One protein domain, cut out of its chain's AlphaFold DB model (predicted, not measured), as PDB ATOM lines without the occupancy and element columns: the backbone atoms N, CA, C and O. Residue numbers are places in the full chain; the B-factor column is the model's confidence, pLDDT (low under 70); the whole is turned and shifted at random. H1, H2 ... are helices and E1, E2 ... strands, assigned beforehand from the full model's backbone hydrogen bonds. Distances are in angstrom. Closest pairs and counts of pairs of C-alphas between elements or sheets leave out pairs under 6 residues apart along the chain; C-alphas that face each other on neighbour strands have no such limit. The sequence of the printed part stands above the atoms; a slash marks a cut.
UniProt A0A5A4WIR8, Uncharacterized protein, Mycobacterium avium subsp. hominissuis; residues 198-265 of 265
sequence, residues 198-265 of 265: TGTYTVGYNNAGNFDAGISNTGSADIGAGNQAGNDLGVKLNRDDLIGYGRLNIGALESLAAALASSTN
ATOM      1  N   THR A 198     300.825 215.001 292.957       98.69
ATOM      2  CA  THR A 198     299.455 214.747 293.411       98.69
ATOM      3  C   THR A 198     298.595 214.292 292.242       98.69
ATOM      4  O   THR A 198     298.470 215.019 291.262       98.69
ATOM      5  N   GLY A 199     297.957 213.129 292.366       97.56
ATOM      6  CA  GLY A 199     297.066 212.567 291.350       97.56
ATOM      7  C   GLY A 199     297.396 211.115 291.035       97.56
ATOM      8  O   GLY A 199     297.760 210.352 291.935       97.56
ATOM      9  N   THR A 200     297.224 210.711 289.781       98.00
ATOM     10  CA  THR A 200     297.392 209.316 289.360       98.00
ATOM     11  C   THR A 200     298.251 209.195 288.107       98.00
ATOM     12  O   THR A 200     298.020 209.907 287.132       98.00
ATOM     13  N   TYR A 201     299.170 208.226 288.092       98.19
ATOM     14  CA  TYR A 201     300.048 207.932 286.949       98.19
ATOM     15  C   TYR A 201     300.953 209.103 286.559       98.19
ATOM     16  O   TYR A 201     301.149 209.380 285.375       98.19
ATOM     17  N   THR A 202     301.515 209.779 287.555       98.00
ATOM     18  CA  THR A 202     302.274 211.009 287.350       98.00
ATOM     19  C   THR A 202     303.755 210.817 287.669       98.00
ATOM     20  O   THR A 202     304.123 210.247 288.698       98.00
ATOM     21  N   VAL A 203     304.629 211.305 286.786       98.50
ATOM     22  CA  VAL A 203     306.083 211.157 286.894       98.50
ATOM     23  C   VAL A 203     306.778 212.515 286.887       98.50
ATOM     24  O   VAL A 203     306.592 213.322 285.981       98.50
ATOM     25  N   GLY A 204     307.651 212.758 287.862       98.06
ATOM     26  CA  GLY A 204     308.511 213.939 287.896       98.06
ATOM     27  C   GLY A 204     308.387 214.739 289.186       98.06
ATOM     28  O   GLY A 204     308.452 214.161 290.270       98.06
ATOM     29  N   TYR A 205     308.304 216.063 289.078       98.69
ATOM     30  CA  TYR A 205     308.383 216.973 290.218       98.69
ATOM     31  C   TYR A 205     307.171 217.898 290.290       98.69
ATOM     32  O   TYR A 205     306.950 218.693 289.374       98.69
ATOM     33  N   ASN A 206     306.468 217.873 291.423       98.62
ATOM     34  CA  ASN A 206     305.429 218.840 291.777       98.62
ATOM     35  C   ASN A 206     304.293 218.937 290.740       98.62
ATOM     36  O   ASN A 206     303.735 220.010 290.517       98.62
ATOM     37  N   ASN A 207     303.970 217.838 290.063       98.50
ATOM     38  CA  ASN A 207     302.822 217.802 289.164       98.50
ATOM     39  C   ASN A 207     301.533 217.582 289.970       98.50
ATOM     40  O   ASN A 207     301.519 216.828 290.942       98.50
ATOM     41  N   ALA A 208     300.448 218.226 289.564       98.19
ATOM     42  CA  ALA A 208     299.135 218.136 290.180       98.19
ATOM     43  C   ALA A 208     298.096 217.838 289.098       98.19
ATOM     44  O   ALA A 208     297.655 218.737 288.394       98.19
ATOM     45  N   GLY A 209     297.706 216.578 288.973       95.88
ATOM     46  CA  GLY A 209     296.998 216.110 287.795       95.88
ATOM     47  C   GLY A 209     297.206 214.625 287.571       95.88
ATOM     48  O   GLY A 209     297.890 213.948 288.345       95.88
ATOM     49  N   ASN A 210     296.575 214.105 286.524       97.69
ATOM     50  CA  ASN A 210     296.694 212.701 286.164       97.69
ATOM     51  C   ASN A 210     297.453 212.555 284.855       97.69
ATOM     52  O   ASN A 210     297.216 213.318 283.924       97.69
ATOM     53  N   PHE A 211     298.253 211.497 284.746       98.19
ATOM     54  CA  PHE A 211     298.990 211.146 283.530       98.19
ATOM     55  C   PHE A 211     300.028 212.190 283.100       98.19
ATOM     56  O   PHE A 211     300.330 212.299 281.912       98.19
ATOM     57  N   ASP A 212     300.590 212.942 284.047       98.00
ATOM     58  CA  ASP A 212     301.569 213.980 283.730       98.00
ATOM     59  C   ASP A 212     303.004 213.456 283.811       98.00
ATOM     60  O   ASP A 212     303.360 212.657 284.678       98.00
ATOM     61  N   ALA A 213     303.868 213.960 282.934       98.50
ATOM     62  CA  ALA A 213     305.300 213.718 282.969       98.50
ATOM     63  C   ALA A 213     306.072 215.040 282.898       98.50
ATOM     64  O   ALA A 213     306.027 215.759 281.898       98.50
ATOM     65  N   GLY A 214     306.844 215.344 283.940       97.88
ATOM     66  CA  GLY A 214     307.732 216.503 283.959       97.88
ATOM     67  C   GLY A 214     307.627 217.330 285.229       97.88
ATOM     68  O   GLY A 214     307.785 216.783 286.320       97.88
ATOM     69  N   ILE A 215     307.485 218.651 285.103       98.62
ATOM     70  CA  ILE A 215     307.672 219.582 286.223       98.62
ATOM     71  C   ILE A 215     306.518 220.576 286.331       98.62
ATOM     72  O   ILE A 215     306.340 221.424 285.457       98.62
ATOM     73  N   SER A 216     305.841 220.591 287.475       98.50
ATOM     74  CA  SER A 216     304.830 221.597 287.815       98.50
ATOM     75  C   SER A 216     303.686 221.716 286.803       98.50
ATOM     76  O   SER A 216     303.178 222.818 286.593       98.50
ATOM     77  N   ASN A 217     303.289 220.618 286.161       98.19
ATOM     78  CA  ASN A 217     302.046 220.582 285.392       98.19
ATOM     79  C   ASN A 217     300.867 220.534 286.367       98.19
ATOM     80  O   ASN A 217     300.924 219.802 287.351       98.19
ATOM     81  N   THR A 218     299.832 221.335 286.137       96.62
ATOM     82  CA  THR A 218     298.604 221.337 286.953       96.62
ATOM     83  C   THR A 218     297.374 220.856 286.176       96.62
ATOM     84  O   THR A 218     296.250 221.006 286.655       96.62
ATOM     85  N   GLY A 219     297.580 220.405 284.936       91.75
ATOM     86  CA  GLY A 219     296.566 219.894 284.029       91.75
ATOM     87  C   GLY A 219     296.413 218.379 284.122       91.75
ATOM     88  O   GLY A 219     296.309 217.814 285.207       91.75
ATOM     89  N   SER A 220     296.273 217.709 282.987       96.06
ATOM     90  CA  SER A 220     296.255 216.244 282.920       96.06
ATOM     91  C   SER A 220     296.699 215.799 281.540       96.06
ATOM     92  O   SER A 220     296.326 216.421 280.549       96.06
ATOM     93  N   ALA A 221     297.403 214.676 281.472       98.06
ATOM     94  CA  ALA A 221     298.024 214.170 280.253       98.06
ATOM     95  C   ALA A 221     299.060 215.141 279.657       98.06
ATOM     96  O   ALA A 221     299.220 215.213 278.436       98.06
ATOM     97  N   ASP A 222     299.779 215.862 280.518       97.38
ATOM     98  CA  ASP A 222     300.773 216.843 280.105       97.38
ATOM     99  C   ASP A 222     302.190 216.286 280.149       97.38
ATOM    100  O   ASP A 222     302.656 215.750 281.156       97.38
ATOM    101  N   ILE A 223     302.946 216.528 279.083       98.38
ATOM    102  CA  ILE A 223     304.382 216.281 279.030       98.38
ATOM    103  C   ILE A 223     305.112 217.619 278.944       98.38
ATOM    104  O   ILE A 223     304.940 218.393 278.001       98.38
ATOM    105  N   GLY A 224     305.997 217.872 279.906       97.50
ATOM    106  CA  GLY A 224     306.869 219.042 279.909       97.50
ATOM    107  C   GLY A 224     306.803 219.821 281.212       97.50
ATOM    108  O   GLY A 224     307.044 219.241 282.268       97.50
ATOM    109  N   ALA A 225     306.603 221.141 281.156       98.31
ATOM    110  CA  ALA A 225     306.719 221.952 282.366       98.31
ATOM    111  C   ALA A 225     305.761 223.140 282.465       98.31
ATOM    112  O   ALA A 225     305.774 224.046 281.630       98.31
ATOM    113  N   GLY A 226     305.039 223.231 283.579       98.00
ATOM    114  CA  GLY A 226     304.182 224.375 283.878       98.00
ATOM    115  C   GLY A 226     302.945 224.472 282.989       98.00
ATOM    116  O   GLY A 226     302.455 225.586 282.790       98.00
ATOM    117  N   ASN A 227     302.487 223.361 282.407       97.75
ATOM    118  CA  ASN A 227     301.229 223.331 281.662       97.75
ATOM    119  C   ASN A 227     300.057 223.374 282.652       97.75
ATOM    120  O   ASN A 227     300.123 222.793 283.733       97.75
ATOM    121  N   GLN A 228     299.035 224.166 282.336       96.44
ATOM    122  CA  GLN A 228     297.913 224.465 283.242       96.44
ATOM    123  C   GLN A 228     296.574 223.898 282.753       96.44
ATOM    124  O   GLN A 228     295.557 224.071 283.420       96.44
ATOM    125  N   ALA A 229     296.577 223.295 281.571       94.12
ATOM    126  CA  ALA A 229     295.442 222.731 280.857       94.12
ATOM    127  C   ALA A 229     295.821 221.303 280.427       94.12
ATOM    128  O   ALA A 229     296.901 220.872 280.790       94.12
ATOM    129  N   GLY A 230     294.953 220.551 279.756       95.88
ATOM    130  CA  GLY A 230     295.199 219.136 279.475       95.88
ATOM    131  C   GLY A 230     295.772 218.824 278.092       95.88
ATOM    132  O   GLY A 230     295.592 219.573 277.135       95.88
ATOM    133  N   ASN A 231     296.354 217.633 277.967       97.56
ATOM    134  CA  ASN A 231     296.871 217.053 276.723       97.56
ATOM    135  C   ASN A 231     297.993 217.878 276.067       97.56
ATOM    136  O   ASN A 231     298.117 217.904 274.837       97.56
ATOM    137  N   ASP A 232     298.814 218.551 276.869       96.88
ATOM    138  CA  ASP A 232     299.840 219.446 276.360       96.88
ATOM    139  C   ASP A 232     301.210 218.761 276.222       96.88
ATOM    140  O   ASP A 232     301.698 218.091 277.130       96.88
ATOM    141  N   LEU A 233     301.913 219.015 275.114       98.12
ATOM    142  CA  LEU A 233     303.344 218.722 274.971       98.12
ATOM    143  C   LEU A 233     304.125 220.030 274.886       98.12
ATOM    144  O   LEU A 233     304.263 220.644 273.821       98.12
ATOM    145  N   GLY A 234     304.681 220.474 276.007       96.00
ATOM    146  CA  GLY A 234     305.360 221.756 276.005       96.00
ATOM    147  C   GLY A 234     305.616 222.382 277.355       96.00
ATOM    148  O   GLY A 234     305.721 221.719 278.382       96.00
ATOM    149  N   VAL A 235     305.795 223.698 277.319       98.00
ATOM    150  CA  VAL A 235     306.143 224.482 278.499       98.00
ATOM    151  C   VAL A 235     305.231 225.690 278.613       98.00
ATOM    152  O   VAL A 235     305.144 226.484 277.675       98.00
ATOM    153  N   LYS A 236     304.642 225.896 279.794       97.56
ATOM    154  CA  LYS A 236     303.797 227.055 280.126       97.56
ATOM    155  C   LYS A 236     302.596 227.214 279.191       97.56
ATOM    156  O   LYS A 236     302.254 228.337 278.808       97.56
ATOM    157  N   LEU A 237     301.985 226.099 278.806       96.81
ATOM    158  CA  LEU A 237     300.755 226.074 278.024       96.81
ATOM    159  C   LEU A 237     299.543 226.271 278.951       96.81
ATOM    160  O   LEU A 237     299.601 226.009 280.153       96.81
ATOM    161  N   ASN A 238     298.493 226.903 278.429       95.25
ATOM    162  CA  ASN A 238     297.364 227.395 279.230       95.25
ATOM    163  C   ASN A 238     295.994 227.114 278.602       95.25
ATOM    164  O   ASN A 238     295.001 227.728 278.994       95.25
ATOM    165  N   ARG A 239     295.959 226.255 277.587       94.56
ATOM    166  CA  ARG A 239     294.757 225.752 276.920       94.56
ATOM    167  C   ARG A 239     295.050 224.325 276.503       94.56
ATOM    168  O   ARG A 239     296.216 224.030 276.290       94.56
ATOM    169  N   ASP A 240     293.997 223.540 276.346       95.56
ATOM    170  CA  ASP A 240     294.133 222.127 276.024       95.56
ATOM    171  C   ASP A 240     294.710 221.898 274.618       95.56
ATOM    172  O   ASP A 240     294.578 222.748 273.724       95.56
ATOM    173  N   ASP A 241     295.278 220.709 274.431       96.62
ATOM    174  CA  ASP A 241     295.705 220.146 273.149       96.62
ATOM    175  C   ASP A 241     296.785 220.981 272.435       96.62
ATOM    176  O   ASP A 241     296.792 221.117 271.205       96.62
ATOM    177  N   LEU A 242     297.715 221.577 273.184       96.06
ATOM    178  CA  LEU A 242     298.782 222.398 272.629       96.06
ATOM    179  C   LEU A 242     300.125 221.668 272.564       96.06
ATOM    180  O   LEU A 242     300.539 220.908 273.432       96.06
ATOM    181  N   ILE A 243     300.889 222.015 271.529       97.00
ATOM    182  CA  ILE A 243     302.316 221.718 271.428       97.00
ATOM    183  C   ILE A 243     303.068 223.040 271.310       97.00
ATOM    184  O   ILE A 243     302.754 223.854 270.432       97.00
ATOM    185  N   GLY A 244     304.061 223.268 272.174       94.88
ATOM    186  CA  GLY A 244     304.948 224.428 272.060       94.88
ATOM    187  C   GLY A 244     305.439 225.034 273.372       94.88
ATOM    188  O   GLY A 244     305.636 224.356 274.375       94.88
ATOM    189  N   TYR A 245     305.692 226.342 273.347       96.62
ATOM    190  CA  TYR A 245     306.253 227.090 274.469       96.62
ATOM    191  C   TYR A 245     305.489 228.397 274.685       96.62
ATOM    192  O   TYR A 245     305.557 229.321 273.868       96.62
ATOM    193  N   GLY A 246     304.795 228.519 275.814       95.00
ATOM    194  CA  GLY A 246     304.039 229.711 276.173       95.00
ATOM    195  C   GLY A 246     303.067 230.101 275.062       95.00
ATOM    196  O   GLY A 246     302.211 229.324 274.665       95.00
ATOM    197  N   ARG A 247     303.231 231.310 274.513       92.88
ATOM    198  CA  ARG A 247     302.406 231.827 273.402       92.88
ATOM    199  C   ARG A 247     302.820 231.307 272.020       92.88
ATOM    200  O   ARG A 247     302.104 231.551 271.055       92.88
ATOM    201  N   LEU A 248     303.974 230.654 271.909       94.19
ATOM    202  CA  LEU A 248     304.478 230.056 270.677       94.19
ATOM    203  C   LEU A 248     304.033 228.594 270.644       94.19
ATOM    204  O   LEU A 248     304.794 227.693 270.984       94.19
ATOM    205  N   ASN A 249     302.769 228.376 270.300       94.69
ATOM    206  CA  ASN A 249     302.156 227.053 270.260       94.69
ATOM    207  C   ASN A 249     301.276 226.887 269.017       94.69
ATOM    208  O   ASN A 249     300.942 227.868 268.347       94.69
ATOM    209  N   ILE A 250     300.892 225.648 268.716       93.81
ATOM    210  CA  ILE A 250     300.066 225.327 267.540       93.81
ATOM    211  C   ILE A 250     298.723 226.071 267.523       93.81
ATOM    212  O   ILE A 250     298.310 226.557 266.474       93.81
ATOM    213  N   GLY A 251     298.103 226.323 268.676       90.12
ATOM    214  CA  GLY A 251     296.877 227.117 268.735       90.12
ATOM    215  C   GLY A 251     297.084 228.604 268.401       90.12
ATOM    216  O   GLY A 251     296.142 229.288 267.996       90.12
ATOM    217  N   ALA A 252     298.299 229.142 268.554       86.88
ATOM    218  CA  ALA A 252     298.636 230.481 268.065       86.88
ATOM    219  C   ALA A 252     298.764 230.507 266.533       86.88
ATOM    220  O   ALA A 252     298.383 231.497 265.908       86.88
ATOM    221  N   LEU A 253     299.240 229.412 265.926       83.31
ATOM    222  CA  LEU A 253     299.276 229.253 264.472       83.31
ATOM    223  C   LEU A 253     297.863 229.159 263.884       83.31
ATOM    224  O   LEU A 253     297.581 229.825 262.893       83.31
ATOM    225  N   GLU A 254     296.963 228.408 264.518       84.62
ATOM    226  CA  GLU A 254     295.551 228.333 264.117       84.62
ATOM    227  C   GLU A 254     294.873 229.703 264.169       84.62
ATOM    228  O   GLU A 254     294.210 230.119 263.217       84.62
ATOM    229  N   SER A 255     295.106 230.446 265.255       87.06
ATOM    230  CA  SER A 255     294.576 231.802 265.421       87.06
ATOM    231  C   SER A 255     295.107 232.755 264.344       87.06
ATOM    232  O   SER A 255     294.358 233.569 263.806       87.06
ATOM    233  N   LEU A 256     296.393 232.642 263.993       87.31
ATOM    234  CA  LEU A 256     297.007 233.428 262.924       87.31
ATOM    235  C   LEU A 256     296.457 233.047 261.544       87.31
ATOM    236  O   LEU A 256     296.152 233.934 260.750       87.31
ATOM    237  N   ALA A 257     296.308 231.753 261.256       87.31
ATOM    238  CA  ALA A 257     295.751 231.263 259.999       87.31
ATOM    239  C   ALA A 257     294.302 231.736 259.806       87.31
ATOM    240  O   ALA A 257     293.949 232.216 258.729       87.31
ATOM    241  N   ALA A 258     293.487 231.681 260.864       89.19
ATOM    242  CA  ALA A 258     292.122 232.201 260.860       89.19
ATOM    243  C   ALA A 258     292.085 233.720 260.623       89.19
ATOM    244  O   ALA A 258     291.315 234.200 259.789       89.19
ATOM    245  N   ALA A 259     292.955 234.477 261.301       89.56
ATOM    246  CA  ALA A 259     293.066 235.919 261.100       89.56
ATOM    247  C   ALA A 259     293.465 236.258 259.655       89.56
ATOM    248  O   ALA A 259     292.844 237.120 259.029       89.56
ATOM    249  N   LEU A 260     294.441 235.542 259.092       90.00
ATOM    250  CA  LEU A 260     294.899 235.764 257.724       90.00
ATOM    251  C   LEU A 260     293.796 235.453 256.704       90.00
ATOM    252  O   LEU A 260     293.538 236.280 255.833       90.00
ATOM    253  N   ALA A 261     293.085 234.333 256.870       88.94
ATOM    254  CA  ALA A 261     291.949 233.963 256.026       88.94
ATOM    255  C   ALA A 261     290.812 235.000 256.081       88.94
ATOM    256  O   ALA A 261     290.182 235.288 255.064       88.94
ATOM    257  N   SER A 262     290.573 235.597 257.254       89.38
ATOM    258  CA  SER A 262     289.577 236.663 257.415       89.38
ATOM    259  C   SER A 262     290.005 238.006 256.815       89.38
ATOM    260  O   SER A 262     289.145 238.794 256.445       89.38
ATOM    261  N   SER A 263     291.312 238.262 256.683       83.81
ATOM    262  CA  SER A 263     291.850 239.514 256.126       83.81
ATOM    263  C   SER A 263     291.836 239.579 254.595       83.81
ATOM    264  O   SER A 263     292.033 240.643 254.015       83.81
ATOM    265  N   THR A 264     291.631 238.432 253.943       72.00
ATOM    266  CA  THR A 264     291.544 238.292 252.481       72.00
ATOM    267  C   THR A 264     290.120 238.407 251.921       72.00
ATOM    268  O   THR A 264     289.958 238.284 250.708       72.00
ATOM    269  N   ASN A 265     289.116 238.656 252.770       55.41
ATOM    270  CA  ASN A 265     287.723 238.942 252.392       55.41
ATOM    271  C   ASN A 265     287.373 240.407 252.668       55.41
ATOM    272  O   ASN A 265     286.537 240.950 251.914       55.41
TER     273      ASN A 265
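Overview. This is residues 198 to 265 of the 265 residues of an uncharacterized protein of Mycobacterium avium subsp. hominissuis (UniProt A0A5A4WIR8). The chain winds in stacked turns as a narrow solenoid: E2, E3, E4, E5 and E6 lie one beside the next in a flat wall, and the links between them fold back to form the rest of each turn. From the E6 end the helix H1 carries the rod onward, and residues 253 to 265, most of H1 and the tail after it, stick out free of the coil. The printed part has 68 residues with six named strands, E1 to E6, followed by one named helix, H1; the five-strand sheet has the order E2 E3 E4 E5 E6 and is parallel throughout. The class is mixed, helices and strands, with 32 residues in named elements, under half of the printed part. The whole is loose, with a radius of gyration of the C-alphas of 13.9 A, a rod spanning 49 by 15 by 11 A.

Arrangement. Start at E1, residues 198 to 200, which pairs with no named strand and is apart from E2, residues 203 to 205. E2 is an edge strand and is parallel to E3, residues 213 to 215, at 1 degree; look for N 205 and O 214, 2.9 A apart, within hydrogen-bond range. E3 is parallel to E4, residues 223 to 225, with N 215 and O 224 at 2.9 A. E4 is parallel to E5, residues 233 to 235, with N 225 and O 234 at 3.0 A. E5 is parallel to the other edge strand, E6, residues 243 to 245, at 10 degrees, with N 235 and O 244 at 3.0 A. Residues 244 to 245 of E6 also pair, antiparallel, with residues 248 to 249, a stretch too short to be named that follows E6 in the chain. H1, residues 250 to 263, is only just on the sheet, with 5 pairs of C-alphas within 10 A, and only grazes it with residues 250 to 252. The closest C-alphas of E6 and H1 are those of Ile 243 and Ile 250, 5.8 A apart. In H1 every O i to N i+4 pair is within hydrogen-bond range.

Along the chain. Find C-alpha 198 at (299.455, 214.747, 293.411), where E1 begins; its first and last C-alphas are 7.1 A apart. E2 and E3 also measure 7.1 A, E4 7.0 A, and E5 and E6 7.3 A. Find C-alpha 250 at (300.066, 225.327, 267.540); from there H1 runs 20.0 A to C-alpha 263 at (291.850, 239.514, 256.126).

Size, cuts and confidence. The two C-alphas farthest apart are those of Thr 198 and Asn 265, 49.0 A. Without the residues that stand free, the body has 55 residues and spans 30 by 15 by 11 A. The printed part has no cut and no long link. Its mean pLDDT is 94.1, and in the B-factor column you will find one residue under 70, residue 265, the chain's last.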